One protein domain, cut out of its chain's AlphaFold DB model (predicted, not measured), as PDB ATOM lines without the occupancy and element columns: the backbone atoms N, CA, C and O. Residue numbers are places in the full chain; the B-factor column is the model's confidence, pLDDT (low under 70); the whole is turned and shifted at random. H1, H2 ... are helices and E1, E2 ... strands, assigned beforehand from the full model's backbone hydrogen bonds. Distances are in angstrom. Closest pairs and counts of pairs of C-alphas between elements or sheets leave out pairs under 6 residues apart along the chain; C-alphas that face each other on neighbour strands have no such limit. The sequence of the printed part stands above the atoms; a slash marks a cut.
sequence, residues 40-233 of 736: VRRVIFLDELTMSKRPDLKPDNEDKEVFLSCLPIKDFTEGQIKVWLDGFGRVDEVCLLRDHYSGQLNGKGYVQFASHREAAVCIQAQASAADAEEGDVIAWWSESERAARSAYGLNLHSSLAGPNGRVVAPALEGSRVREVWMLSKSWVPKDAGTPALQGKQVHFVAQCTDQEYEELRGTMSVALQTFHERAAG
ATOM      1  N   VAL A  40     195.252 137.647 130.893       90.44
ATOM      2  CA  VAL A  40     193.893 137.160 130.628       90.44
ATOM      3  C   VAL A  40     193.167 138.195 129.776       90.44
ATOM      4  O   VAL A  40     193.444 139.391 129.850       90.44
ATOM      5  N   ARG A  41     192.234 137.746 128.931       92.44
ATOM      6  CA  ARG A  41     191.376 138.659 128.175       92.44
ATOM      7  C   ARG A  41     190.419 139.364 129.140       92.44
ATOM      8  O   ARG A  41     189.588 138.712 129.761       92.44
ATOM      9  N   ARG A  42     190.518 140.684 129.237       94.75
ATOM     10  CA  ARG A  42     189.666 141.543 130.061       94.75
ATOM     11  C   ARG A  42     188.819 142.455 129.184       94.75
ATOM     12  O   ARG A  42     189.223 142.808 128.072       94.75
ATOM     13  N   VAL A  43     187.643 142.813 129.691       96.00
ATOM     14  CA  VAL A  43     186.688 143.711 129.039       96.00
ATOM     15  C   VAL A  43     186.404 144.853 130.001       96.00
ATOM     16  O   VAL A  43     186.117 144.596 131.163       96.00
ATOM     17  N   ILE A  44     186.512 146.091 129.530       97.19
ATOM     18  CA  ILE A  44     186.214 147.292 130.313       97.19
ATOM     19  C   ILE A  44     185.144 148.066 129.562       97.19
ATOM     20  O   ILE A  44     185.401 148.551 128.458       97.19
ATOM     21  N   PHE A  45     183.955 148.192 130.136       97.75
ATOM     22  CA  PHE A  45     182.917 149.027 129.543       97.75
ATOM     23  C   PHE A  45     183.176 150.506 129.847       97.75
ATOM     24  O   PHE A  45     183.718 150.846 130.900       97.75
ATOM     25  N   LEU A  46     182.814 151.396 128.915       97.50
ATOM     26  CA  LEU A  46     183.122 152.826 129.022       97.50
ATOM     27  C   LEU A  46     182.587 153.441 130.326       97.50
ATOM     28  O   LEU A  46     183.289 154.203 130.986       97.50
ATOM     29  N   ASP A  47     181.374 153.062 130.721       97.81
ATOM     30  CA  ASP A  47     180.689 153.581 131.909       97.81
ATOM     31  C   ASP A  47     181.254 153.043 133.237       97.81
ATOM     32  O   ASP A  47     180.931 153.561 134.304       97.81
ATOM     33  N   GLU A  48     182.134 152.036 133.204       97.00
ATOM     34  CA  GLU A  48     182.836 151.548 134.401       97.00
ATOM     35  C   GLU A  48     184.078 152.380 134.755       97.00
ATOM     36  O   GLU A  48     184.713 152.153 135.797       97.00
ATOM     37  N   LEU A  49     184.456 153.317 133.884       96.62
ATOM     38  CA  LEU A  49     185.610 154.190 134.052       96.62
ATOM     39  C   LEU A  49     185.245 155.450 134.845       96.62
ATOM     40  O   LEU A  49     184.178 156.039 134.681       96.62
ATOM     41  N   THR A  50     186.163 155.902 135.699       94.06
ATOM     42  CA  THR A  50     185.931 157.078 136.544       94.06
ATOM     43  C   THR A  50     186.138 158.363 135.741       94.06
ATOM     44  O   THR A  50     187.260 158.725 135.380       94.06
ATOM     45  N   MET A  51     185.056 159.104 135.505       88.88
ATOM     46  CA  MET A  51     185.046 160.297 134.650       88.88
ATOM     47  C   MET A  51     184.755 161.578 135.450       88.88
ATOM     48  O   MET A  51     183.715 162.206 135.286       88.88
ATOM     49  N   SER A  52     185.687 162.011 136.305       91.31
ATOM     50  CA  SER A  52     185.511 163.199 137.171       91.31
ATOM     51  C   SER A  52     185.383 164.535 136.418       91.31
ATOM     52  O   SER A  52     184.913 165.518 136.983       91.31
ATOM     53  N   LYS A  53     185.808 164.577 135.150       92.69
ATOM     54  CA  LYS A  53     185.729 165.744 134.252       92.69
ATOM     55  C   LYS A  53     184.596 165.639 133.227       92.69
ATOM     56  O   LYS A  53     184.638 166.324 132.211       92.69
ATOM     57  N   ARG A  54     183.618 164.754 133.453       92.94
ATOM     58  CA  ARG A  54     182.450 164.600 132.573       92.94
ATOM     59  C   ARG A  54     181.733 165.954 132.432       92.94
ATOM     60  O   ARG A  54     181.393 166.546 133.457       92.94
ATOM     61  N   PRO A  55     181.514 166.464 131.208       93.38
ATOM     62  CA  PRO A  55     180.749 167.682 131.010       93.38
ATOM     63  C   PRO A  55     179.297 167.433 131.416       93.38
ATOM     64  O   PRO A  55     178.733 166.386 131.090       93.38
ATOM     65  N   ASP A  56     178.685 168.393 132.105       92.12
ATOM     66  CA  ASP A  56     177.270 168.322 132.469       92.12
ATOM     67  C   ASP A  56     176.403 168.645 131.242       92.12
ATOM     68  O   ASP A  56     175.961 169.775 131.023       92.12
ATOM     69  N   LEU A  57     176.261 167.655 130.357       93.50
ATOM     70  CA  LEU A  57     175.394 167.753 129.192       93.50
ATOM     71  C   LEU A  57     173.969 167.382 129.571       93.50
ATOM     72  O   LEU A  57     173.686 166.255 130.004       93.50
ATOM     73  N   LYS A  58     173.061 168.322 129.300       95.25
ATOM     74  CA  LYS A  58     171.629 168.070 129.367       95.25
ATOM     75  C   LYS A  58     171.287 166.886 128.446       95.25
ATOM     76  O   LYS A  58     171.694 166.911 127.285       95.25
ATOM     77  N   PRO A  59     170.539 165.886 128.937       96.81
ATOM     78  CA  PRO A  59     170.103 164.763 128.118       96.81
ATOM     79  C   PRO A  59     169.309 165.199 126.890       96.81
ATOM     80  O   PRO A  59     168.501 166.131 126.972       96.81
ATOM     81  N   ASP A  60     169.547 164.516 125.775       96.50
ATOM     82  CA  ASP A  60     168.846 164.735 124.510       96.50
ATOM     83  C   ASP A  60     167.699 163.724 124.333       96.50
ATOM     84  O   ASP A  60     167.735 162.633 124.891       96.50
ATOM     85  N   ASN A  61     166.693 164.046 123.514       97.31
ATOM     86  CA  ASN A  61     165.525 163.186 123.250       97.31
ATOM     87  C   ASN A  61     165.869 161.853 122.563       97.31
ATOM     88  O   ASN A  61     165.015 160.973 122.424       97.31
ATOM     89  N   GLU A  62     167.099 161.723 122.085       97.00
ATOM     90  CA  GLU A  62     167.640 160.501 121.512       97.00
ATOM     91  C   GLU A  62     168.424 159.657 122.534       97.00
ATOM     92  O   GLU A  62     168.792 158.535 122.200       97.00
ATOM     93  N   ASP A  63     168.677 160.155 123.753       97.94
ATOM     94  CA  ASP A  63     169.307 159.377 124.825       97.94
ATOM     95  C   ASP A  63     168.278 158.387 125.378       97.94
ATOM     96  O   ASP A  63     167.288 158.784 125.997       97.94
ATOM     97  N   LYS A  64     168.475 157.096 125.126       98.44
ATOM     98  CA  LYS A  64     167.534 156.028 125.493       98.44
ATOM     99  C   LYS A  64     168.177 154.931 126.327       98.44
ATOM    100  O   LYS A  64     167.467 154.062 126.835       98.44
ATOM    101  N   GLU A  65     169.496 154.954 126.451       98.62
ATOM    102  CA  GLU A  65     170.279 153.982 127.190       98.62
ATOM    103  C   GLU A  65     170.667 154.519 128.571       98.62
ATOM    104  O   GLU A  65     171.204 155.621 128.736       98.62
ATOM    105  N   VAL A  66     170.406 153.700 129.583       98.50
ATOM    106  CA  VAL A  66     170.725 153.964 130.984       98.50
ATOM    107  C   VAL A  66     171.738 152.924 131.445       98.50
ATOM    108  O   VAL A  66     171.565 151.726 131.217       98.50
ATOM    109  N   PHE A  67     172.795 153.386 132.105       98.25
ATOM    110  CA  PHE A  67     173.719 152.536 132.843       98.25
ATOM    111  C   PHE A  67     173.230 152.396 134.284       98.25
ATOM    112  O   PHE A  67     172.918 153.391 134.941       98.25
ATOM    113  N   LEU A  68     173.162 151.161 134.766       98.19
ATOM    114  CA  LEU A  68     172.688 150.797 136.094       98.19
ATOM    115  C   LEU A  68     173.830 150.167 136.890       98.19
ATOM    116  O   LEU A  68     174.571 149.328 136.372       98.19
ATOM    117  N   SER A  69     173.939 150.531 138.161       97.50
ATOM    118  CA  SER A  69     174.843 149.916 139.135       97.50
ATOM    119  C   SER A  69     174.081 149.476 140.381       97.50
ATOM    120  O   SER A  69     173.024 150.027 140.678       97.50
ATOM    121  N   CYS A  70     174.639 148.513 141.117       96.50
ATOM    122  CA  CYS A  70     174.039 147.932 142.324       96.50
ATOM    123  C   CYS A  70     172.725 147.171 142.066       96.50
ATOM    124  O   CYS A  70     171.846 147.129 142.916       96.50
ATOM    125  N   LEU A  71     172.589 146.526 140.903       97.50
ATOM    126  CA  LEU A  71     171.456 145.650 140.607       97.50
ATOM    127  C   LEU A  71     171.404 144.461 141.590       97.50
ATOM    128  O   LEU A  71     172.450 143.851 141.849       97.50
ATOM    129  N   PRO A  72     170.211 144.060 142.076       95.75
ATOM    130  CA  PRO A  72     170.037 143.012 143.084       95.75
ATOM    131  C   PRO A  72     170.157 141.599 142.484       95.75
ATOM    132  O   PRO A  72     169.269 140.756 142.585       95.75
ATOM    133  N   ILE A  73     171.292 141.312 141.852       96.38
ATOM    134  CA  ILE A  73     171.570 140.056 141.134       96.38
ATOM    135  C   ILE A  73     171.640 138.813 142.035       96.38
ATOM    136  O   ILE A  73     171.702 137.696 141.529       96.38
ATOM    137  N   LYS A  74     171.678 138.992 143.361       94.19
ATOM    138  CA  LYS A  74     171.646 137.888 144.332       94.19
ATOM    139  C   LYS A  74     170.233 137.341 144.514       94.19
ATOM    140  O   LYS A  74     170.071 136.137 144.679       94.19
ATOM    141  N   ASP A  75     169.244 138.227 144.447       95.12
ATOM    142  CA  ASP A  75     167.846 137.918 144.746       95.12
ATOM    143  C   ASP A  75     166.996 137.803 143.472       95.12
ATOM    144  O   ASP A  75     165.928 137.191 143.488       95.12
ATOM    145  N   PHE A  76     167.481 138.356 142.353       95.81
ATOM    146  CA  PHE A  76     166.760 138.400 141.086       95.81
ATOM    147  C   PHE A  76     167.559 137.787 139.934       95.81
ATOM    148  O   PHE A  76     168.722 138.107 139.689       95.81
ATOM    149  N   THR A  77     166.881 136.936 139.169       95.81
ATOM    150  CA  THR A  77     167.346 136.440 137.869       95.81
ATOM    151  C   THR A  77     167.306 137.546 136.813       95.81
ATOM    152  O   THR A  77     166.551 138.510 136.930       95.81
ATOM    153  N   GLU A  78     168.058 137.381 135.724       94.50
ATOM    154  CA  GLU A  78     168.072 138.326 134.595       94.50
ATOM    155  C   GLU A  78     166.665 138.611 134.039       94.50
ATOM    156  O   GLU A  78     166.317 139.763 133.780       94.50
ATOM    157  N   GLY A  79     165.817 137.581 133.938       96.44
ATOM    158  CA  GLY A  79     164.425 137.740 133.515       96.44
ATOM    159  C   GLY A  79     163.599 138.584 134.487       96.44
ATOM    160  O   GLY A  79     162.813 139.421 134.050       96.44
ATOM    161  N   GLN A  80     163.801 138.422 135.797       97.50
ATOM    162  CA  GLN A  80     163.102 139.235 136.795       97.50
ATOM    163  C   GLN A  80     163.609 140.680 136.820       97.50
ATOM    164  O   GLN A  80     162.796 141.589 136.951       97.50
ATOM    165  N   ILE A  81     164.917 140.902 136.635       97.69
ATOM    166  CA  ILE A  81     165.482 142.252 136.487       97.69
ATOM    167  C   ILE A  81     164.863 142.939 135.267       97.69
ATOM    168  O   ILE A  81     164.458 144.093 135.357       97.69
ATOM    169  N   LYS A  82     164.711 142.226 134.145       97.69
ATOM    170  CA  LYS A  82     164.042 142.764 132.956       97.69
ATOM    171  C   LYS A  82     162.579 143.135 133.224       97.69
ATOM    172  O   LYS A  82     162.177 144.235 132.874       97.69
ATOM    173  N   VAL A  83     161.805 142.259 133.871       97.69
ATOM    174  CA  VAL A  83     160.398 142.543 134.226       97.69
ATOM    175  C   VAL A  83     160.288 143.728 135.188       97.69
ATOM    176  O   VAL A  83     159.375 144.540 135.064       97.69
ATOM    177  N   TRP A  84     161.222 143.853 136.132       97.44
ATOM    178  CA  TRP A  84     161.308 145.020 137.007       97.44
ATOM    179  C   TRP A  84     161.591 146.302 136.206       97.44
ATOM    180  O   TRP A  84     160.901 147.302 136.404       97.44
ATOM    181  N   LEU A  85     162.525 146.257 135.248       98.00
ATOM    182  CA  LEU A  85     162.842 147.388 134.366       98.00
ATOM    183  C   LEU A  85     161.681 147.773 133.437       98.00
ATOM    184  O   LEU A  85     161.466 148.962 133.201       98.00
ATOM    185  N   ASP A  86     160.886 146.800 132.982       97.69
ATOM    186  CA  ASP A  86     159.658 147.038 132.206       97.69
ATOM    187  C   ASP A  86     158.616 147.867 132.990       97.69
ATOM    188  O   ASP A  86     157.735 148.490 132.395       97.69
ATOM    189  N   GLY A  87     158.732 147.935 134.324       97.62
ATOM    190  CA  GLY A  87     157.909 148.796 135.175       97.62
ATOM    191  C   GLY A  87     158.140 150.300 134.966       97.62
ATOM    192  O   GLY A  87     157.236 151.090 135.236       97.62
ATOM    193  N   PHE A  88     159.310 150.708 134.456       97.94
ATOM    194  CA  PHE A  88     159.616 152.116 134.154       97.94
ATOM    195  C   PHE A  88     159.206 152.525 132.732       97.94
ATOM    196  O   PHE A  88     158.994 153.709 132.459       97.94
ATOM    197  N   GLY A  89     159.082 151.555 131.827       98.19
ATOM    198  CA  GLY A  89     158.729 151.761 130.428       98.19
ATOM    199  C   GLY A  89     159.125 150.571 129.565       98.19
ATOM    200  O   GLY A  89     159.734 149.622 130.046       98.19
ATOM    201  N   ARG A  90     158.796 150.611 128.272       98.12
ATOM    202  CA  ARG A  90     159.093 149.499 127.362       98.12
ATOM    203  C   ARG A  90     160.604 149.344 127.173       98.12
ATOM    204  O   ARG A  90     161.244 150.219 126.585       98.12
ATOM    205  N   VAL A  91     161.153 148.211 127.605       98.38
ATOM    206  CA  VAL A  91     162.568 147.883 127.416       98.38
ATOM    207  C   VAL A  91     162.787 147.222 126.055       98.38
ATOM    208  O   VAL A  91     162.214 146.171 125.754       98.38
ATOM    209  N   ASP A  92     163.647 147.820 125.232       97.94
ATOM    210  CA  ASP A  92     164.072 147.248 123.953       97.94
ATOM    211  C   ASP A  92     165.207 146.235 124.160       97.94
ATOM    212  O   ASP A  92     165.222 145.171 123.536       97.94
ATOM    213  N   GLU A  93     166.147 146.539 125.060       97.19
ATOM    214  CA  GLU A  93     167.322 145.704 125.303       97.19
ATOM    215  C   GLU A  93     167.858 145.825 126.733       97.19
ATOM    216  O   GLU A  93     167.865 146.906 127.318       97.19
ATOM    217  N   VAL A  94     168.348 144.705 127.272       97.62
ATOM    218  CA  VAL A  94     169.075 144.633 128.547       97.62
ATOM    219  C   VAL A  94     170.402 143.925 128.299       97.62
ATOM    220  O   VAL A  94     170.431 142.878 127.655       97.62
ATOM    221  N   CYS A  95     171.495 144.484 128.813       97.50
ATOM    222  CA  CYS A  95     172.819 143.871 128.797       97.50
ATOM    223  C   CYS A  95     173.401 143.900 130.211       97.50
ATOM    224  O   CYS A  95     173.861 144.942 130.677       97.50
ATOM    225  N   LEU A  96     173.357 142.766 130.914       97.69
ATOM    226  CA  LEU A  96     173.940 142.647 132.250       97.69
ATOM    227  C   LEU A  96     175.433 142.327 132.153       97.69
ATOM    228  O   LEU A  96     175.845 141.423 131.423       97.69
ATOM    229  N   LEU A  97     176.244 143.072 132.899       97.25
ATOM    230  CA  LEU A  97     177.692 142.947 132.856       97.25
ATOM    231  C   LEU A  97     178.169 141.798 133.740       97.25
ATOM    232  O   LEU A  97     177.626 141.529 134.815       97.25
ATOM    233  N   ARG A  98     179.211 141.117 133.266       95.75
ATOM    234  CA  ARG A  98     179.856 140.006 133.964       95.75
ATOM    235  C   ARG A  98     181.230 140.425 134.447       95.75
ATOM    236  O   ARG A  98     181.970 141.090 133.730       95.75
ATOM    237  N   ASP A  99     181.555 140.017 135.661       93.00
ATOM    238  CA  ASP A  99     182.885 140.159 136.221       93.00
ATOM    239  C   ASP A  99     183.883 139.319 135.416       93.00
ATOM    240  O   ASP A  99     183.659 138.144 135.123       93.00
ATOM    241  N   HIS A 100     185.002 139.936 135.049       85.88
ATOM    242  CA  HIS A 100     186.024 139.339 134.193       85.88
ATOM    243  C   HIS A 100     186.811 138.223 134.878       85.88
ATOM    244  O   HIS A 100     187.502 137.481 134.179       85.88
ATOM    245  N   TYR A 101     186.762 138.110 136.209       83.88
ATOM    246  CA  TYR A 101     187.385 137.006 136.947       83.88
ATOM    247  C   TYR A 101     186.463 135.801 137.072       83.88
ATOM    248  O   TYR A 101     186.869 134.680 136.782       83.88
ATOM    249  N   SER A 102     185.235 136.031 137.524       88.19
ATOM    250  CA  SER A 102     184.302 134.961 137.884       88.19
ATOM    251  C   SER A 102     183.344 134.567 136.759       88.19
ATOM    252  O   SER A 102     182.716 133.512 136.839       88.19
ATOM    253  N   GLY A 103     183.164 135.421 135.745       88.56
ATOM    254  CA  GLY A 103     182.111 135.282 134.733       88.56
ATOM    255  C   GLY A 103     180.688 135.467 135.285       88.56
ATOM    256  O   GLY A 103     179.707 135.352 134.537       88.56
ATOM    257  N   GLN A 104     180.549 135.748 136.583       93.12
ATOM    258  CA  GLN A 104     179.268 136.002 137.237       93.12
ATOM    259  C   GLN A 104     178.804 137.429 136.964       93.12
ATOM    260  O   GLN A 104     179.606 138.294 136.626       93.12
ATOM    261  N   LEU A 105     177.505 137.684 137.105       96.00
ATOM    262  CA  LEU A 105     176.978 139.043 136.995       96.00
ATOM    263  C   LEU A 105     177.635 139.935 138.061       96.00
ATOM    264  O   LEU A 105     177.812 139.505 139.197       96.00
ATOM    265  N   ASN A 106     177.995 141.169 137.707       96.31
ATOM    266  CA  ASN A 106     178.699 142.091 138.611       96.31
ATOM    267  C   ASN A 106     177.778 143.148 139.255       96.31
ATOM    268  O   ASN A 106     178.259 144.104 139.862       96.31
ATOM    269  N   GLY A 107     176.460 143.007 139.090       97.31
ATOM    270  CA  GLY A 107     175.469 143.967 139.584       97.31
ATOM    271  C   GLY A 107     175.412 145.261 138.771       97.31
ATOM    272  O   GLY A 107     174.828 146.239 139.229       97.31
ATOM    273  N   LYS A 108     176.016 145.301 137.582       98.12
ATOM    274  CA  LYS A 108     175.934 146.433 136.658       98.12
ATOM    275  C   LYS A 108     175.317 145.996 135.340       98.12
ATOM    276  O   LYS A 108     175.350 144.818 134.981       98.12
ATOM    277  N   GLY A 109     174.762 146.944 134.604       98.00
ATOM    278  CA  GLY A 109     174.145 146.642 133.324       98.00
ATOM    279  C   GLY A 109     173.737 147.874 132.547       98.00
ATOM    280  O   GLY A 109     173.714 148.987 133.065       98.00
ATOM    281  N   TYR A 110     173.387 147.638 131.295       98.56
ATOM    282  CA  TYR A 110     172.792 148.611 130.402       98.56
ATOM    283  C   TYR A 110     171.347 148.237 130.135       98.56
ATOM    284  O   TYR A 110     171.028 147.061 129.940       98.56
ATOM    285  N   VAL A 111     170.487 149.243 130.084       98.44
ATOM    286  CA  VAL A 111     169.111 149.101 129.624       98.44
ATOM    287  C   VAL A 111     168.834 150.150 128.558       98.44
ATOM    288  O   VAL A 111     169.056 151.338 128.778       98.44
ATOM    289  N   GLN A 112     168.358 149.712 127.397       98.31
ATOM    290  CA  GLN A 112     167.871 150.594 126.345       98.31
ATOM    291  C   GLN A 112     166.345 150.567 126.350       98.31
ATOM    292  O   GLN A 112     165.730 149.518 126.148       98.31
ATOM    293  N   PHE A 113     165.738 151.727 126.576       98.62
ATOM    294  CA  PHE A 113     164.290 151.908 126.524       98.62
ATOM    295  C   PHE A 113     163.829 152.303 125.116       98.62
ATOM    296  O   PHE A 113     164.590 152.865 124.325       98.62
ATOM    297  N   ALA A 114     162.554 152.071 124.809       98.19
ATOM    298  CA  ALA A 114     161.973 152.447 123.520       98.19
ATOM    299  C   ALA A 114     161.995 153.972 123.287       98.19
ATOM    300  O   ALA A 114     162.146 154.451 122.149       98.19
ATOM    301  N   SER A 115     161.880 154.760 124.361       98.38
ATOM    302  CA  SER A 115     161.887 156.222 124.318       98.38
ATOM    303  C   SER A 115     162.732 156.873 125.419       98.38
ATOM    304  O   SER A 115     162.882 156.348 126.518       98.38
ATOM    305  N   HIS A 116     163.220 158.086 125.138       98.25
ATOM    306  CA  HIS A 116     163.971 158.902 126.100       98.25
ATOM    307  C   HIS A 116     163.176 159.191 127.374       98.25
ATOM    308  O   HIS A 116     163.720 159.202 128.474       98.25
ATOM    309  N   ARG A 117     161.863 159.403 127.236       98.19
ATOM    310  CA  ARG A 117     160.983 159.683 128.371       98.19
ATOM    311  C   ARG A 117     160.978 158.532 129.377       98.19
ATOM    312  O   ARG A 117     161.011 158.794 130.570       98.19
ATOM    313  N   GLU A 118     160.935 157.291 128.903       98.50
ATOM    314  CA  GLU A 118     160.954 156.097 129.756       98.50
ATOM    315  C   GLU A 118     162.311 155.937 130.456       98.50
ATOM    316  O   GLU A 118     162.359 155.748 131.670       98.50
ATOM    317  N   ALA A 119     163.412 156.144 129.726       98.50
ATOM    318  CA  ALA A 119     164.754 156.178 130.307       98.50
ATOM    319  C   ALA A 119     164.895 157.264 131.393       98.50
ATOM    320  O   ALA A 119     165.437 157.017 132.471       98.50
ATOM    321  N   ALA A 120     164.341 158.454 131.150       98.06
ATOM    322  CA  ALA A 120     164.343 159.549 132.113       98.06
ATOM    323  C   ALA A 120     163.520 159.223 133.371       98.06
ATOM    324  O   ALA A 120     163.943 159.578 134.469       98.06
ATOM    325  N   VAL A 121     162.383 158.528 133.232       98.19
ATOM    326  CA  VAL A 121     161.586 158.039 134.374       98.19
ATOM    327  C   VAL A 121     162.392 157.042 135.203       98.19
ATOM    328  O   VAL A 121     162.411 157.165 136.425       98.19
ATOM    329  N   CYS A 122     163.105 156.111 134.561       98.06
ATOM    330  CA  CYS A 122     163.987 155.172 135.256       98.06
ATOM    331  C   CYS A 122     165.039 155.911 136.095       98.06
ATOM    332  O   CYS A 122     165.195 155.604 137.271       98.06
ATOM    333  N   ILE A 123     165.724 156.910 135.523       97.75
ATOM    334  CA  ILE A 123     166.757 157.682 136.234       97.75
ATOM    335  C   ILE A 123     166.163 158.503 137.384       97.75
ATOM    336  O   ILE A 123     166.734 158.527 138.466       97.75
ATOM    337  N   GLN A 124     165.017 159.157 137.177       96.75
ATOM    338  CA  GLN A 124     164.361 159.973 138.212       96.75
ATOM    339  C   GLN A 124     163.831 159.151 139.390       96.75
ATOM    340  O   GLN A 124     163.699 159.683 140.487       96.75
ATOM    341  N   ALA A 125     163.486 157.885 139.153       96.44
ATOM    342  CA  ALA A 125     162.985 156.990 140.186       96.44
ATOM    343  C   ALA A 125     164.097 156.388 141.059       96.44
ATOM    344  O   ALA A 125     163.789 155.876 142.133       96.44
ATOM    345  N   GLN A 126     165.355 156.417 140.608       94.88
ATOM    346  CA  GLN A 126     166.485 155.897 141.378       94.88
ATOM    347  C   GLN A 126     167.119 156.977 142.257       94.88
ATOM    348  O   GLN A 126     167.032 158.174 141.971       94.88
ATOM    349  N   ALA A 127     167.786 156.537 143.323       85.81
ATOM    350  CA  ALA A 127     168.556 157.422 144.184       85.81
ATOM    351  C   ALA A 127     169.683 158.105 143.394       85.81
ATOM    352  O   ALA A 127     170.243 157.549 142.444       85.81
ATOM    353  N   SER A 128     170.032 159.329 143.791       88.94
ATOM    354  CA  SER A 128     171.214 159.996 143.248       88.94
ATOM    355  C   SER A 128     172.483 159.306 143.765       88.94
ATOM    356  O   SER A 128     172.464 158.699 144.833       88.94
ATOM    357  N   ALA A 129     173.621 159.455 143.069       85.44
ATOM    358  CA  ALA A 129     174.917 158.948 143.558       85.44
ATOM    359  C   ALA A 129     175.216 159.328 145.011       85.44
ATOM    360  O   ALA A 129     175.920 158.606 145.709       85.44
ATOM    361  N   ALA A 130     174.795 160.536 145.389       88.75
ATOM    362  CA  ALA A 130     175.147 161.160 146.651       88.75
ATOM    363  C   ALA A 130     174.216 160.723 147.786       88.75
ATOM    364  O   ALA A 130     174.635 160.761 148.939       88.75
ATOM    365  N   ASP A 131     172.992 160.312 147.446       90.75
ATOM    366  CA  ASP A 131     171.942 159.970 148.406       90.75
ATOM    367  C   ASP A 131     171.695 158.457 148.505       90.75
ATOM    368  O   ASP A 131     170.983 158.026 149.405       90.75
ATOM    369  N   ALA A 132     172.251 157.659 147.587       91.19
ATOM    370  CA  ALA A 132     172.080 156.208 147.559       91.19
ATOM    371  C   ALA A 132     172.721 155.532 148.782       91.19
ATOM    372  O   ALA A 132     173.909 155.725 149.066       91.19
ATOM    373  N   GLU A 133     171.946 154.696 149.473       92.25
ATOM    374  CA  GLU A 133     172.436 153.838 150.547       92.25
ATOM    375  C   GLU A 133     173.091 152.561 149.984       92.25
ATOM    376  O   GLU A 133     173.003 152.235 148.795       92.25
ATOM    377  N   GLU A 134     173.809 151.820 150.836       88.88
ATOM    378  CA  GLU A 134     174.446 150.565 150.427       88.88
ATOM    379  C   GLU A 134     173.381 149.533 150.027       88.88
ATOM    380  O   GLU A 134     172.694 148.969 150.875       88.88
ATOM    381  N   GLY A 135     173.273 149.271 148.723       91.06
ATOM    382  CA  GLY A 135     172.299 148.341 148.146       91.06
ATOM    383  C   GLY A 135     171.263 149.003 147.239       91.06
ATOM    384  O   GLY A 135     170.601 148.288 146.487       91.06
ATOM    385  N   ASP A 136     171.167 150.334 147.240       95.56
ATOM    386  CA  ASP A 136     170.275 151.050 146.332       95.56
ATOM    387  C   ASP A 136     170.776 150.968 144.890       95.56
ATOM    388  O   ASP A 136     171.963 151.159 144.601       95.56
ATOM    389  N   VAL A 137     169.851 150.707 143.963       96.94
ATOM    390  CA  VAL A 137     170.150 150.742 142.530       96.94
ATOM    391  C   VAL A 137     170.386 152.188 142.123       96.94
ATOM    392  O   VAL A 137     169.579 153.071 142.408       96.94
ATOM    393  N   ILE A 138     171.480 152.420 141.401       97.12
ATOM    394  CA  ILE A 138     171.826 153.747 140.902       97.12
ATOM    395  C   ILE A 138     171.792 153.748 139.381       97.12
ATOM    396  O   ILE A 138     172.284 152.816 138.742       97.12
ATOM    397  N   ALA A 139     171.202 154.796 138.806       97.31
ATOM    398  CA  ALA A 139     170.975 154.928 137.374       97.31
ATOM    399  C   ALA A 139     171.571 156.226 136.822       97.31
ATOM    400  O   ALA A 139     171.429 157.301 137.406       97.31
ATOM    401  N   TRP A 140     172.187 156.136 135.645       97.00
ATOM    402  CA  TRP A 140     172.807 157.266 134.954       97.00
ATOM    403  C   TRP A 140     172.589 157.160 133.452       97.00
ATOM    404  O   TRP A 140     172.510 156.065 132.905       97.00
ATOM    405  N   TRP A 141     172.593 158.294 132.756       97.62
ATOM    406  CA  TRP A 141     172.668 158.287 131.295       97.62
ATOM    407  C   TRP A 141     173.945 157.602 130.824       97.62
ATOM    408  O   TRP A 141     175.027 157.938 131.325       97.62
ATOM    409  N   SER A 142     173.810 156.685 129.861       97.75
ATOM    410  CA  SER A 142     174.950 155.940 129.347       97.75
ATOM    411  C   SER A 142     175.894 156.829 128.537       97.75
ATOM    412  O   SER A 142     175.536 157.443 127.531       97.75
ATOM    413  N   GLU A 143     177.146 156.846 128.965       96.38
ATOM    414  CA  GLU A 143     178.255 157.435 128.237       96.38
ATOM    415  C   GLU A 143     178.601 156.648 126.983       96.38
ATOM    416  O   GLU A 143     179.009 157.250 125.993       96.38
ATOM    417  N   SER A 144     178.387 155.332 126.978       97.06
ATOM    418  CA  SER A 144     178.562 154.510 125.779       97.06
ATOM    419  C   SER A 144     177.678 154.982 124.625       97.06
ATOM    420  O   SER A 144     178.189 155.204 123.522       97.06
ATOM    421  N   GLU A 145     176.382 155.197 124.867       97.12
ATOM    422  CA  GLU A 145     175.453 155.727 123.862       97.12
ATOM    423  C   GLU A 145     175.847 157.142 123.413       97.12
ATOM    424  O   GLU A 145     175.971 157.410 122.211       97.12
ATOM    425  N   ARG A 146     176.108 158.043 124.368       95.94
ATOM    426  CA  ARG A 146     176.463 159.445 124.087       95.94
ATOM    427  C   ARG A 146     177.760 159.576 123.301       95.94
ATOM    428  O   ARG A 146     177.833 160.345 122.340       95.94
ATOM    429  N   ALA A 147     178.776 158.804 123.669       93.56
ATOM    430  CA  ALA A 147     180.048 158.773 122.971       93.56
ATOM    431  C   ALA A 147     179.913 158.188 121.560       93.56
ATOM    432  O   ALA A 147     180.469 158.749 120.610       93.56
ATOM    433  N   ALA A 148     179.144 157.106 121.398       93.75
ATOM    434  CA  ALA A 148     178.890 156.497 120.094       93.75
ATOM    435  C   ALA A 148     178.142 157.451 119.146       93.75
ATOM    436  O   ALA A 148     178.404 157.455 117.941       93.75
ATOM    437  N   ARG A 149     177.255 158.294 119.688       92.94
ATOM    438  CA  ARG A 149     176.500 159.313 118.943       92.94
ATOM    439  C   ARG A 149     177.232 160.646 118.792       92.94
ATOM    440  O   ARG A 149     176.717 161.547 118.140       92.94
ATOM    441  N   SER A 150     178.451 160.775 119.324       93.56
ATOM    442  CA  SER A 150     179.214 162.031 119.310       93.56
ATOM    443  C   SER A 150     178.449 163.203 119.952       93.56
ATOM    444  O   SER A 150     178.548 164.335 119.482       93.56
ATOM    445  N   ALA A 151     177.715 162.953 121.046       93.50
ATOM    446  CA  ALA A 151     176.946 163.974 121.779       93.50
ATOM    447  C   ALA A 151     177.815 165.159 122.255       93.50
ATOM    448  O   ALA A 151     177.336 166.271 122.448       93.50
ATOM    449  N   TYR A 152     179.121 164.923 122.382       92.62
ATOM    450  CA  TYR A 152     180.148 165.896 122.741       92.62
ATOM    451  C   TYR A 152     180.639 166.774 121.575       92.62
ATOM    452  O   TYR A 152     181.585 167.538 121.743       92.62
ATOM    453  N   GLY A 153     180.080 166.619 120.371       93.06
ATOM    454  CA  GLY A 153     180.576 167.269 119.149       93.06
ATOM    455  C   GLY A 153     181.909 166.706 118.634       93.06
ATOM    456  O   GLY A 153     182.398 167.130 117.590       93.06
ATOM    457  N   LEU A 154     182.485 165.730 119.340       91.31
ATOM    458  CA  LEU A 154     183.692 165.002 118.967       91.31
ATOM    459  C   LEU A 154     183.382 163.505 118.924       91.31
ATOM    460  O   LEU A 154     182.696 162.972 119.797       91.31
ATOM    461  N   ASN A 155     183.913 162.821 117.913       92.06
ATOM    462  CA  ASN A 155     183.766 161.378 117.786       92.06
ATOM    463  C   ASN A 155     184.785 160.671 118.694       92.06
ATOM    464  O   ASN A 155     185.999 160.801 118.492       92.06
ATOM    465  N   LEU A 156     184.297 159.915 119.685       93.06
ATOM    466  CA  LEU A 156     185.161 159.211 120.634       93.06
ATOM    467  C   LEU A 156     186.038 158.161 119.934       93.06
ATOM    468  O   LEU A 156     187.233 158.090 120.213       93.06
ATOM    469  N   HIS A 157     185.473 157.394 118.993       92.06
ATOM    470  CA  HIS A 157     186.208 156.363 118.255       92.06
ATOM    471  C   HIS A 157     187.391 156.961 117.496       92.06
ATOM    472  O   HIS A 157     188.492 156.448 117.612       92.06
ATOM    473  N   SER A 158     187.207 158.081 116.792       90.44
ATOM    474  CA  SER A 158     188.308 158.747 116.077       90.44
ATOM    475  C   SER A 158     189.326 159.423 117.004       90.44
ATOM    476  O   SER A 158     190.461 159.653 116.598       90.44
ATOM    477  N   SER A 159     188.923 159.768 118.230       89.62
ATOM    478  CA  SER A 159     189.786 160.457 119.198       89.62
ATOM    479  C   SER A 159     190.663 159.494 119.998       89.62
ATOM    480  O   SER A 159     191.802 159.830 120.322       89.62
ATOM    481  N   LEU A 160     190.132 158.314 120.333       89.81
ATOM    482  CA  LEU A 160     190.818 157.314 121.153       89.81
ATOM    483  C   LEU A 160     191.330 156.117 120.362       89.81
ATOM    484  O   LEU A 160     192.264 155.464 120.819       89.81
ATOM    485  N   ALA A 161     190.761 155.811 119.200       88.81
ATOM    486  CA  ALA A 161     191.184 154.691 118.378       88.81
ATOM    487  C   ALA A 161     191.671 155.157 117.003       88.81
ATOM    488  O   ALA A 161     191.143 156.081 116.386       88.81
ATOM    489  N   GLY A 162     192.714 154.492 116.509       83.75
ATOM    490  CA  GLY A 162     193.142 154.647 115.125       83.75
ATOM    491  C   GLY A 162     192.102 154.079 114.146       83.75
ATOM    492  O   GLY A 162     191.141 153.426 114.560       83.75
ATOM    493  N   PRO A 163     192.316 154.227 112.827       77.94
ATOM    494  CA  PRO A 163     191.411 153.689 111.803       77.94
ATOM    495  C   PRO A 163     191.200 152.167 111.907       77.94
ATOM    496  O   PRO A 163     190.173 151.657 111.470       77.94
ATOM    497  N   ASN A 164     192.131 151.454 112.544       71.25
ATOM    498  CA  ASN A 164     192.057 150.011 112.778       71.25
ATOM    499  C   ASN A 164     191.324 149.649 114.089       71.25
ATOM    500  O   ASN A 164     191.355 148.503 114.516       71.25
ATOM    501  N   GLY A 165     190.739 150.615 114.807       74.38
ATOM    502  CA  GLY A 165     190.078 150.397 116.104       74.38
ATOM    503  C   GLY A 165     191.004 150.043 117.271       74.38
ATOM    504  O   GLY A 165     190.539 149.864 118.397       74.38
ATOM    505  N   ARG A 166     192.314 149.968 117.025       78.06
ATOM    506  CA  ARG A 166     193.322 149.907 118.082       78.06
ATOM    507  C   ARG A 166     193.373 151.240 118.805       78.06
ATOM    508  O   ARG A 166     193.482 152.286 118.157       78.06
ATOM    509  N   VAL A 167     193.321 151.186 120.130       77.62
ATOM    510  CA  VAL A 167     193.457 152.378 120.966       77.62
ATOM    511  C   VAL A 167     194.822 153.012 120.700       77.62
ATOM    512  O   VAL A 167     195.836 152.316 120.608       77.62
ATOM    513  N   VAL A 168     194.842 154.328 120.491       76.56
ATOM    514  CA  VAL A 168     196.053 155.044 120.084       76.56
ATOM    515  C   VAL A 168     197.140 154.910 121.152       76.56
ATOM    516  O   VAL A 168     196.868 154.997 122.347       76.56
ATOM    517  N   ALA A 169     198.389 154.731 120.710       71.38
ATOM    518  CA  ALA A 169     199.540 154.495 121.585       71.38
ATOM    519  C   ALA A 169     199.682 155.485 122.764       71.38
ATOM    520  O   ALA A 169     200.001 155.015 123.854       71.38
ATOM    521  N   PRO A 170     199.382 156.796 122.626       74.69
ATOM    522  CA  PRO A 170     199.436 157.723 123.761       74.69
ATOM    523  C   PRO A 170     198.496 157.349 124.914       74.69
ATOM    524  O   PRO A 170     198.813 157.594 126.070       74.69
ATOM    525  N   ALA A 171     197.347 156.727 124.623       69.00
ATOM    526  CA  ALA A 171     196.408 156.269 125.647       69.00
ATOM    527  C   ALA A 171     196.823 154.924 126.272       69.00
ATOM    528  O   ALA A 171     196.225 154.499 127.254       69.00
ATOM    529  N   LEU A 172     197.838 154.250 125.726       82.19
ATOM    530  CA  LEU A 172     198.413 153.022 126.283       82.19
ATOM    531  C   LEU A 172     199.759 153.263 126.973       82.19
ATOM    532  O   LEU A 172     200.247 152.372 127.676       82.19
ATOM    533  N   GLU A 173     200.337 154.455 126.800       80.56
ATOM    534  CA  GLU A 173     201.614 154.874 127.370       80.56
ATOM    535  C   GLU A 173     201.514 154.910 128.903       80.56
ATOM    536  O   GLU A 173     201.002 155.846 129.509       80.56
ATOM    537  N   GLY A 174     201.941 153.815 129.532       80.56
ATOM    538  CA  GLY A 174     201.877 153.610 130.980       80.56
ATOM    539  C   GLY A 174     201.327 152.245 131.390       80.56
ATOM    540  O   GLY A 174     201.787 151.705 132.385       80.56
ATOM    541  N   SER A 175     200.432 151.648 130.594       83.69
ATOM    542  CA  SER A 175     199.689 150.435 130.989       83.69
ATOM    543  C   SER A 175     200.441 149.109 130.802       83.69
ATOM    544  O   SER A 175     199.950 148.067 131.214       83.69
ATOM    545  N   ARG A 176     201.606 149.108 130.132       90.56
ATOM    546  CA  ARG A 176     202.385 147.910 129.712       90.56
ATOM    547  C   ARG A 176     201.619 146.884 128.858       90.56
ATOM    548  O   ARG A 176     202.230 145.949 128.338       90.56
ATOM    549  N   VAL A 177     200.323 147.095 128.638       93.38
ATOM    550  CA  VAL A 177     199.463 146.266 127.805       93.38
ATOM    551  C   VAL A 177     199.885 146.393 126.348       93.38
ATOM    552  O   VAL A 177     200.046 147.488 125.810       93.38
ATOM    553  N   ARG A 178     200.065 145.245 125.691       87.25
ATOM    554  CA  ARG A 178     200.540 145.190 124.302       87.25
ATOM    555  C   ARG A 178     199.478 145.601 123.294       87.25
ATOM    556  O   ARG A 178     199.811 146.159 122.254       87.25
ATOM    557  N   GLU A 179     198.223 145.266 123.570       90.50
ATOM    558  CA  GLU A 179     197.135 145.450 122.621       90.50
ATOM    559  C   GLU A 179     195.809 145.700 123.338       90.50
ATOM    560  O   GLU A 179     195.411 144.939 124.223       90.50
ATOM    561  N   VAL A 180     195.130 146.770 122.920       95.50
ATOM    562  CA  VAL A 180     193.796 147.145 123.389       95.50
ATOM    563  C   VAL A 180     192.937 147.490 122.181       95.50
ATOM    564  O   VAL A 180     193.313 148.309 121.335       95.50
ATOM    565  N   TRP A 181     191.774 146.859 122.117       95.25
ATOM    566  CA  TRP A 181     190.777 147.038 121.073       95.25
ATOM    567  C   TRP A 181     189.609 147.846 121.616       95.25
ATOM    568  O   TRP A 181     189.105 147.522 122.686       95.25
ATOM    569  N   MET A 182     189.156 148.855 120.876       96.19
ATOM    570  CA  MET A 182     187.912 149.566 121.165       96.19
ATOM    571  C   MET A 182     186.812 149.037 120.245       96.19
ATOM    572  O   MET A 182     186.946 149.094 119.020       96.19
ATOM    573  N   LEU A 183     185.735 148.522 120.832       95.81
ATOM    574  CA  LEU A 183     184.634 147.877 120.122       95.81
ATOM    575  C   LEU A 183     183.301 148.538 120.489       95.81
ATOM    576  O   LEU A 183     183.100 148.969 121.623       95.81
ATOM    577  N   SER A 184     182.381 148.608 119.531       96.69
ATOM    578  CA  SER A 184     180.978 148.983 119.745       96.69
ATOM    579  C   SER A 184     180.109 148.427 118.614       96.69
ATOM    580  O   SER A 184     180.619 147.945 117.601       96.69
ATOM    581  N   LYS A 185     178.780 148.522 118.732       95.69
ATOM    582  CA  LYS A 185     177.860 148.145 117.641       95.69
ATOM    583  C   LYS A 185     178.121 148.933 116.354       95.69
ATOM    584  O   LYS A 185     177.994 148.382 115.264       95.69
ATOM    585  N   SER A 186     178.436 150.224 116.476       92.50
ATOM    586  CA  SER A 186     178.705 151.110 115.338       92.50
ATOM    587  C   SER A 186     180.136 150.984 114.813       92.50
ATOM    588  O   SER A 186     180.399 151.392 113.681       92.50
ATOM    589  N   TRP A 187     181.047 150.403 115.598       91.50
ATOM    590  CA  TRP A 187     182.460 150.285 115.267       91.50
ATOM    591  C   TRP A 187     183.004 148.892 115.600       91.50
ATOM    592  O   TRP A 187     183.440 148.615 116.719       91.50
ATOM    593  N   VAL A 188     183.029 148.020 114.589       91.81
ATOM    594  CA  VAL A 188     183.688 146.709 114.662       91.81
ATOM    595  C   VAL A 188     184.888 146.719 113.713       91.81
ATOM    596  O   VAL A 188     184.698 146.791 112.493       91.81
ATOM    597  N   PRO A 189     186.125 146.679 114.237       90.94
ATOM    598  CA  PRO A 189     187.319 146.596 113.405       90.94
ATOM    599  C   PRO A 189     187.309 145.331 112.537       90.94
ATOM    600  O   PRO A 189     186.800 144.289 112.942       90.94
ATOM    601  N   LYS A 190     187.853 145.425 111.320       91.81
ATOM    602  CA  LYS A 190     187.863 144.319 110.341       91.81
ATOM    603  C   LYS A 190     189.115 143.439 110.423       91.81
ATOM    604  O   LYS A 190     189.325 142.599 109.550       91.81
ATOM    605  N   ASP A 191     189.967 143.656 111.417       90.88
ATOM    606  CA  ASP A 191     191.239 142.954 111.515       90.88
ATOM    607  C   ASP A 191     191.021 141.489 111.918       90.88
ATOM    608  O   ASP A 191     190.171 141.164 112.745       90.88
ATOM    609  N   ALA A 192     191.833 140.579 111.374       87.50
ATOM    610  CA  ALA A 192     191.713 139.138 111.626       87.50
ATOM    611  C   ALA A 192     191.948 138.727 113.100       87.50
ATOM    612  O   ALA A 192     191.724 137.574 113.457       87.50
ATOM    613  N   GLY A 193     192.404 139.653 113.950       88.69
ATOM    614  CA  GLY A 193     192.587 139.464 115.393       88.69
ATOM    615  C   GLY A 193     191.560 140.195 116.258       88.69
ATOM    616  O   GLY A 193     191.702 140.195 117.479       88.69
ATOM    617  N   THR A 194     190.556 140.844 115.658       92.25
ATOM    618  CA  THR A 194     189.562 141.609 116.409       92.25
ATOM    619  C   THR A 194     188.741 140.675 117.300       92.25
ATOM    620  O   THR A 194     188.128 139.725 116.805       92.25
ATOM    621  N   PRO A 195     188.711 140.915 118.622       93.75
ATOM    622  CA  PRO A 195     187.945 140.075 119.523       93.75
ATOM    623  C   PRO A 195     186.438 140.162 119.240       93.75
ATOM    624  O   PRO A 195     185.934 141.213 118.850       93.75
ATOM    625  N   ALA A 196     185.704 139.070 119.490       93.50
ATOM    626  CA  ALA A 196     184.246 139.071 119.365       93.50
ATOM    627  C   ALA A 196     183.614 140.136 120.277       93.50
ATOM    628  O   ALA A 196     184.047 140.303 121.425       93.50
ATOM    629  N   LEU A 197     182.598 140.817 119.744       94.75
ATOM    630  CA  LEU A 197     181.840 141.865 120.418       94.75
ATOM    631  C   LEU A 197     181.108 141.284 121.639       94.75
ATOM    632  O   LEU A 197     180.380 140.305 121.499       94.75
ATOM    633  N   GLN A 198     181.303 141.880 122.818       93.94
ATOM    634  CA  GLN A 198     180.686 141.415 124.075       93.94
ATOM    635  C   GLN A 198     179.362 142.123 124.391       93.94
ATOM    636  O   GLN A 198     178.551 141.619 125.158       93.94
ATOM    637  N   GLY A 199     179.129 143.283 123.780       94.31
ATOM    638  CA  GLY A 199     177.923 144.088 123.943       94.31
ATOM    639  C   GLY A 199     177.834 145.158 122.858       94.31
ATOM    640  O   GLY A 199     178.792 145.396 122.122       94.31
ATOM    641  N   LYS A 200     176.680 145.810 122.729       97.06
ATOM    642  CA  LYS A 200     176.494 146.881 121.733       97.06
ATOM    643  C   LYS A 200     177.167 148.191 122.146       97.06
ATOM    644  O   LYS A 200     177.468 149.016 121.280       97.06
ATOM    645  N   GLN A 201     177.411 148.343 123.442       97.69
ATOM    646  CA  GLN A 201     178.016 149.501 124.079       97.69
ATOM    647  C   GLN A 201     179.500 149.627 123.734       97.69
ATOM    648  O   GLN A 201     180.139 148.678 123.271       97.69
ATOM    649  N   VAL A 202     180.052 150.816 123.966       97.44
ATOM    650  CA  VAL A 202     181.477 151.077 123.784       97.44
ATOM    651  C   VAL A 202     182.247 150.373 124.897       97.44
ATOM    652  O   VAL A 202     182.046 150.638 126.080       97.44
ATOM    653  N   HIS A 203     183.145 149.474 124.516       97.38
ATOM    654  CA  HIS A 203     183.983 148.749 125.460       97.38
ATOM    655  C   HIS A 203     185.387 148.526 124.911       97.38
ATOM    656  O   HIS A 203     185.633 148.540 123.702       97.38
ATOM    657  N   PHE A 204     186.314 148.306 125.834       96.81
ATOM    658  CA  PHE A 204     187.706 148.010 125.560       96.81
ATOM    659  C   PHE A 204     187.984 146.542 125.845       96.81
ATOM    660  O   PHE A 204     187.554 146.015 126.867       96.81
ATOM    661  N   VAL A 205     188.719 145.884 124.955       96.06
ATOM    662  CA  VAL A 205     189.152 144.497 125.128       96.06
ATOM    663  C   VAL A 205     190.669 144.439 125.079       96.06
ATOM    664  O   VAL A 205     191.276 144.870 124.099       96.06
ATOM    665  N   ALA A 206     191.275 143.876 126.117       95.88
ATOM    666  CA  ALA A 206     192.722 143.777 126.267       95.88
ATOM    667  C   ALA A 206     193.127 142.387 126.763       95.88
ATOM    668  O   ALA A 206     192.345 141.728 127.439       95.88
ATOM    669  N   GLN A 207     194.343 141.939 126.451       93.69
ATOM    670  CA  GLN A 207     194.971 140.822 127.165       93.69
ATOM    671  C   GLN A 207     195.987 141.393 128.148       93.69
ATOM    672  O   GLN A 207     197.004 141.940 127.721       93.69
ATOM    673  N   CYS A 208     195.700 141.287 129.441       94.25
ATOM    674  CA  CYS A 208     196.508 141.897 130.491       94.25
ATOM    675  C   CYS A 208     196.466 141.091 131.793       94.25
ATOM    676  O   CYS A 208     195.558 140.286 132.026       94.25
ATOM    677  N   THR A 209     197.492 141.264 132.618       92.81
ATOM    678  CA  THR A 209     197.515 140.770 134.003       92.81
ATOM    679  C   THR A 209     196.633 141.651 134.893       92.81
ATOM    680  O   THR A 209     196.150 142.693 134.458       92.81
ATOM    681  N   ASP A 210     196.411 141.266 136.150       90.69
ATOM    682  CA  ASP A 210     195.565 142.046 137.071       90.69
ATOM    683  C   ASP A 210     196.130 143.431 137.358       90.69
ATOM    684  O   ASP A 210     195.408 144.426 137.363       90.69
ATOM    685  N   GLN A 211     197.447 143.499 137.537       92.12
ATOM    686  CA  GLN A 211     198.128 144.769 137.718       92.12
ATOM    687  C   GLN A 211     198.006 145.638 136.458       92.12
ATOM    688  O   GLN A 211     197.648 146.810 136.549       92.12
ATOM    689  N   GLU A 212     198.264 145.060 135.284       93.75
ATOM    690  CA  GLU A 212     198.150 145.763 134.002       93.75
ATOM    691  C   GLU A 212     196.705 146.200 133.706       93.75
ATOM    692  O   GLU A 212     196.493 147.228 133.069       93.75
ATOM    693  N   TYR A 213     195.701 145.446 134.167       94.00
ATOM    694  CA  TYR A 213     194.285 145.787 134.037       94.00
ATOM    695  C   TYR A 213     193.928 147.057 134.812       94.00
ATOM    696  O   TYR A 213     193.315 147.962 134.244       94.00
ATOM    697  N   GLU A 214     194.342 147.163 136.076       94.31
ATOM    698  CA  GLU A 214     194.096 148.367 136.878       94.31
ATOM    699  C   GLU A 214     194.890 149.573 136.353       94.31
ATOM    700  O   GLU A 214     194.353 150.680 136.272       94.31
ATOM    701  N   GLU A 215     196.139 149.363 135.912       94.38
ATOM    702  CA  GLU A 215     196.934 150.398 135.239       94.38
ATOM    703  C   GLU A 215     196.231 150.883 133.958       94.38
ATOM    704  O   GLU A 215     196.036 152.087 133.777       94.38
ATOM    705  N   LEU A 216     195.760 149.959 133.111       94.88
ATOM    706  CA  LEU A 216     194.998 150.264 131.898       94.88
ATOM    707  C   LEU A 216     193.710 151.032 132.210       94.88
ATOM    708  O   LEU A 216     193.418 152.028 131.550       94.88
ATOM    709  N   ARG A 217     192.946 150.607 133.220       95.31
ATOM    710  CA  ARG A 217     191.710 151.276 133.650       95.31
ATOM    711  C   ARG A 217     191.981 152.715 134.095       95.31
ATOM    712  O   ARG A 217     191.236 153.630 133.727       95.31
ATOM    713  N   GLY A 218     193.068 152.930 134.836       94.19
ATOM    714  CA  GLY A 218     193.546 154.256 135.224       94.19
ATOM    715  C   GLY A 218     193.900 155.121 134.014       94.19
ATOM    716  O   GLY A 218     193.395 156.239 133.890       94.19
ATOM    717  N   THR A 219     194.698 154.599 133.078       94.12
ATOM    718  CA  THR A 219     195.090 155.338 131.868       94.12
ATOM    719  C   THR A 219     193.887 155.666 130.979       94.12
ATOM    720  O   THR A 219     193.764 156.803 130.523       94.12
ATOM    721  N   MET A 220     192.950 154.730 130.790       94.88
ATOM    722  CA  MET A 220     191.715 154.976 130.031       94.88
ATOM    723  C   MET A 220     190.846 156.054 130.686       94.88
ATOM    724  O   MET A 220     190.319 156.923 129.994       94.88
ATOM    725  N   SER A 221     190.751 156.059 132.019       94.75
ATOM    726  CA  SER A 221     190.029 157.105 132.757       94.75
ATOM    727  C   SER A 221     190.637 158.494 132.511       94.75
ATOM    728  O   SER A 221     189.908 159.451 132.255       94.75
ATOM    729  N   VAL A 222     191.971 158.613 132.514       93.12
ATOM    730  CA  VAL A 222     192.681 159.875 132.215       93.12
ATOM    731  C   VAL A 222     192.505 160.296 130.751       93.12
ATOM    732  O   VAL A 222     192.279 161.475 130.466       93.12
ATOM    733  N   ALA A 223     192.563 159.347 129.815       92.69
ATOM    734  CA  ALA A 223     192.341 159.616 128.396       92.69
ATOM    735  C   ALA A 223     190.924 160.158 128.140       92.69
ATOM    736  O   ALA A 223     190.760 161.133 127.403       92.69
ATOM    737  N   LEU A 224     189.909 159.594 128.805       93.88
ATOM    738  CA  LEU A 224     188.529 160.081 128.732       93.88
ATOM    739  C   LEU A 224     188.348 161.453 129.369       93.88
ATOM    740  O   LEU A 224     187.666 162.299 128.798       93.88
ATOM    741  N   GLN A 225     188.991 161.714 130.507       93.38
ATOM    742  CA  GLN A 225     188.986 163.050 131.105       93.38
ATOM    743  C   GLN A 225     189.584 164.085 130.143       93.38
ATOM    744  O   GLN A 225     188.983 165.132 129.926       93.38
ATOM    745  N   THR A 226     190.698 163.757 129.485       91.81
ATOM    746  CA  THR A 226     191.326 164.633 128.482       91.81
ATOM    747  C   THR A 226     190.409 164.862 127.275       91.81
ATOM    748  O   THR A 226     190.312 165.977 126.760       91.81
ATOM    749  N   PHE A 227     189.715 163.818 126.810       92.94
ATOM    750  CA  PHE A 227     188.716 163.931 125.747       92.94
ATOM    751  C   PHE A 227     187.569 164.869 126.152       92.94
ATOM    752  O   PHE A 227     187.223 165.779 125.399       92.94
ATOM    753  N   HIS A 228     187.031 164.701 127.360       93.94
ATOM    754  CA  HIS A 228     185.964 165.538 127.899       93.94
ATOM    755  C   HIS A 228     186.373 166.999 128.080       93.94
ATOM    756  O   HIS A 228     185.602 167.891 127.737       93.94
ATOM    757  N   GLU A 229     187.592 167.264 128.547       93.19
ATOM    758  CA  GLU A 229     188.113 168.628 128.656       93.19
ATOM    759  C   GLU A 229     188.222 169.305 127.280       93.19
ATOM    760  O   GLU A 229     187.864 170.474 127.139       93.19
ATOM    761  N   ARG A 230     188.634 168.567 126.238       91.56
ATOM    762  CA  ARG A 230     188.658 169.083 124.856       91.56
ATOM    763  C   ARG A 230     187.259 169.353 124.314       91.56
ATOM    764  O   ARG A 230     187.049 170.391 123.692       91.56
ATOM    765  N   ALA A 231     186.319 168.444 124.566       91.19
ATOM    766  CA  ALA A 231     184.923 168.615 124.176       91.19
ATOM    767  C   ALA A 231     184.287 169.837 124.858       91.19
ATOM    768  O   ALA A 231     183.649 170.656 124.200       91.19
ATOM    769  N   ALA A 232     184.513 170.002 126.165       92.19
ATOM    770  CA  ALA A 232     184.001 171.130 126.940       92.19
ATOM    771  C   ALA A 232     184.657 172.462 126.552       92.19
ATOM    772  O   ALA A 232     184.001 173.501 126.557       92.19
ATOM    773  N   GLY A 233     185.944 172.440 126.191       88.50
ATOM    774  CA  GLY A 233     186.699 173.633 125.817       88.50
ATOM    775  C   GLY A 233     186.230 174.302 124.525       88.50
ATOM    776  O   GLY A 233     186.718 175.390 124.216       88.50
TER     777      GLY A 233
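This is residues 40 to 233 of the 736 residues of the protein "Hypothetical protein" of Polarella glacialis (UniProt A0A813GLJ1). Two sheets with helices stand side by side as two lobes: a twisted four-stranded sheet with H1 and H2 packed over one face, and a small three-stranded sheet with the long helix H6 over one face. H6 runs on past its sheet, where the short helices H4 and H5 meet it, and the small helix H3 sits between the lobes. The printed part has 194 residues, with six named helices and seven named strands in the order E1 E2 H1 E3 E4 H2 E5 H3 H4 H5 E6 E7 H6, a mixed class. Both sheets are antiparallel throughout, ordered E3 E4 E2 E5 and E1 E7 E6. The whole is compact, with a radius of gyration of the C-alphas of 16.5 A, and rounded, spanning 44 by 39 by 32 A.

E1, residues 40 to 45, is an edge strand and the antiparallel neighbour of E7, residues 203 to 208, with N 42 and O 206 at 2.8 A. On the other side of E7 is E6, residues 180 to 183, with N 205 and O 181 at 2.8 A; E6 and E7 form a hairpin. H6, residues 210 to 232, is on this sheet at a height of 9.7 A, making two layers, helix on one face. It lies over E1 and E7 and runs only just along the strands, at 28 degrees to E7 on the local plane. The closest C-alphas of E1 and H6 are those of Arg 42 and Tyr 213, 7.4 A apart. In the larger sheet, E2, residues 65 to 69, has E4, residues 105 to 113, on one side, with N 66 and O 111 at 2.8 A, and E5, residues 138 to 141, on the other, with N 67 and O 140 at 2.8 A. E3, residues 91 to 98, forms a hairpin with E4, with N 95 and O 110 at 2.9 A. E4 bends by 60 degrees at residue 108. H1, residues 78 to 86, and H2, residues 116 to 125, lie on the same face, again two layers. H1 lies over E3 at a height of 8.8 A, slantwise at 40 degrees on the local plane; H2 lies over E2 at 8.2 A, along it at 6 degrees on the local plane. E2, H1, E3 and E4, H2, E5 are split strand-helix-strand units, each with another strand between its two strands, and both crossovers are right-handed. H3, residues 143 to 148, only grazes this sheet. H3 and H4, residues 156 to 160, only just touch, and only at the corner, with Ala 147 and Leu 156 closest at 5.6 A between C-alphas. H5, residues 169 to 172, touches H6, the closest C-alphas being those of Ala 171 and Ala 223 at 5.9 A. Each O i to N i+4 pair is within hydrogen-bond range in H1, H2, H3, H4 and H6; H5 is too short for one.

E1 begins at C-alpha 40, (193.893, 137.160, 130.628), and is 16.2 A long. E3 measures 20.1 A and E4 20.9 A from first to last C-alpha, H1 12.3 A and H2 14.2 A. H6 is 32.9 A long and ends at C-alpha 232, (184.001, 171.130, 126.940).

The C-alphas farthest apart, of Asp 131 and Ala 192, are 46.7 A apart. The printed part has no cut. The links E1 to E2, H2 to E5 and E6 to E7 are long. Mean pLDDT of the printed part is 93.4; residue 171, in H5, is under 70.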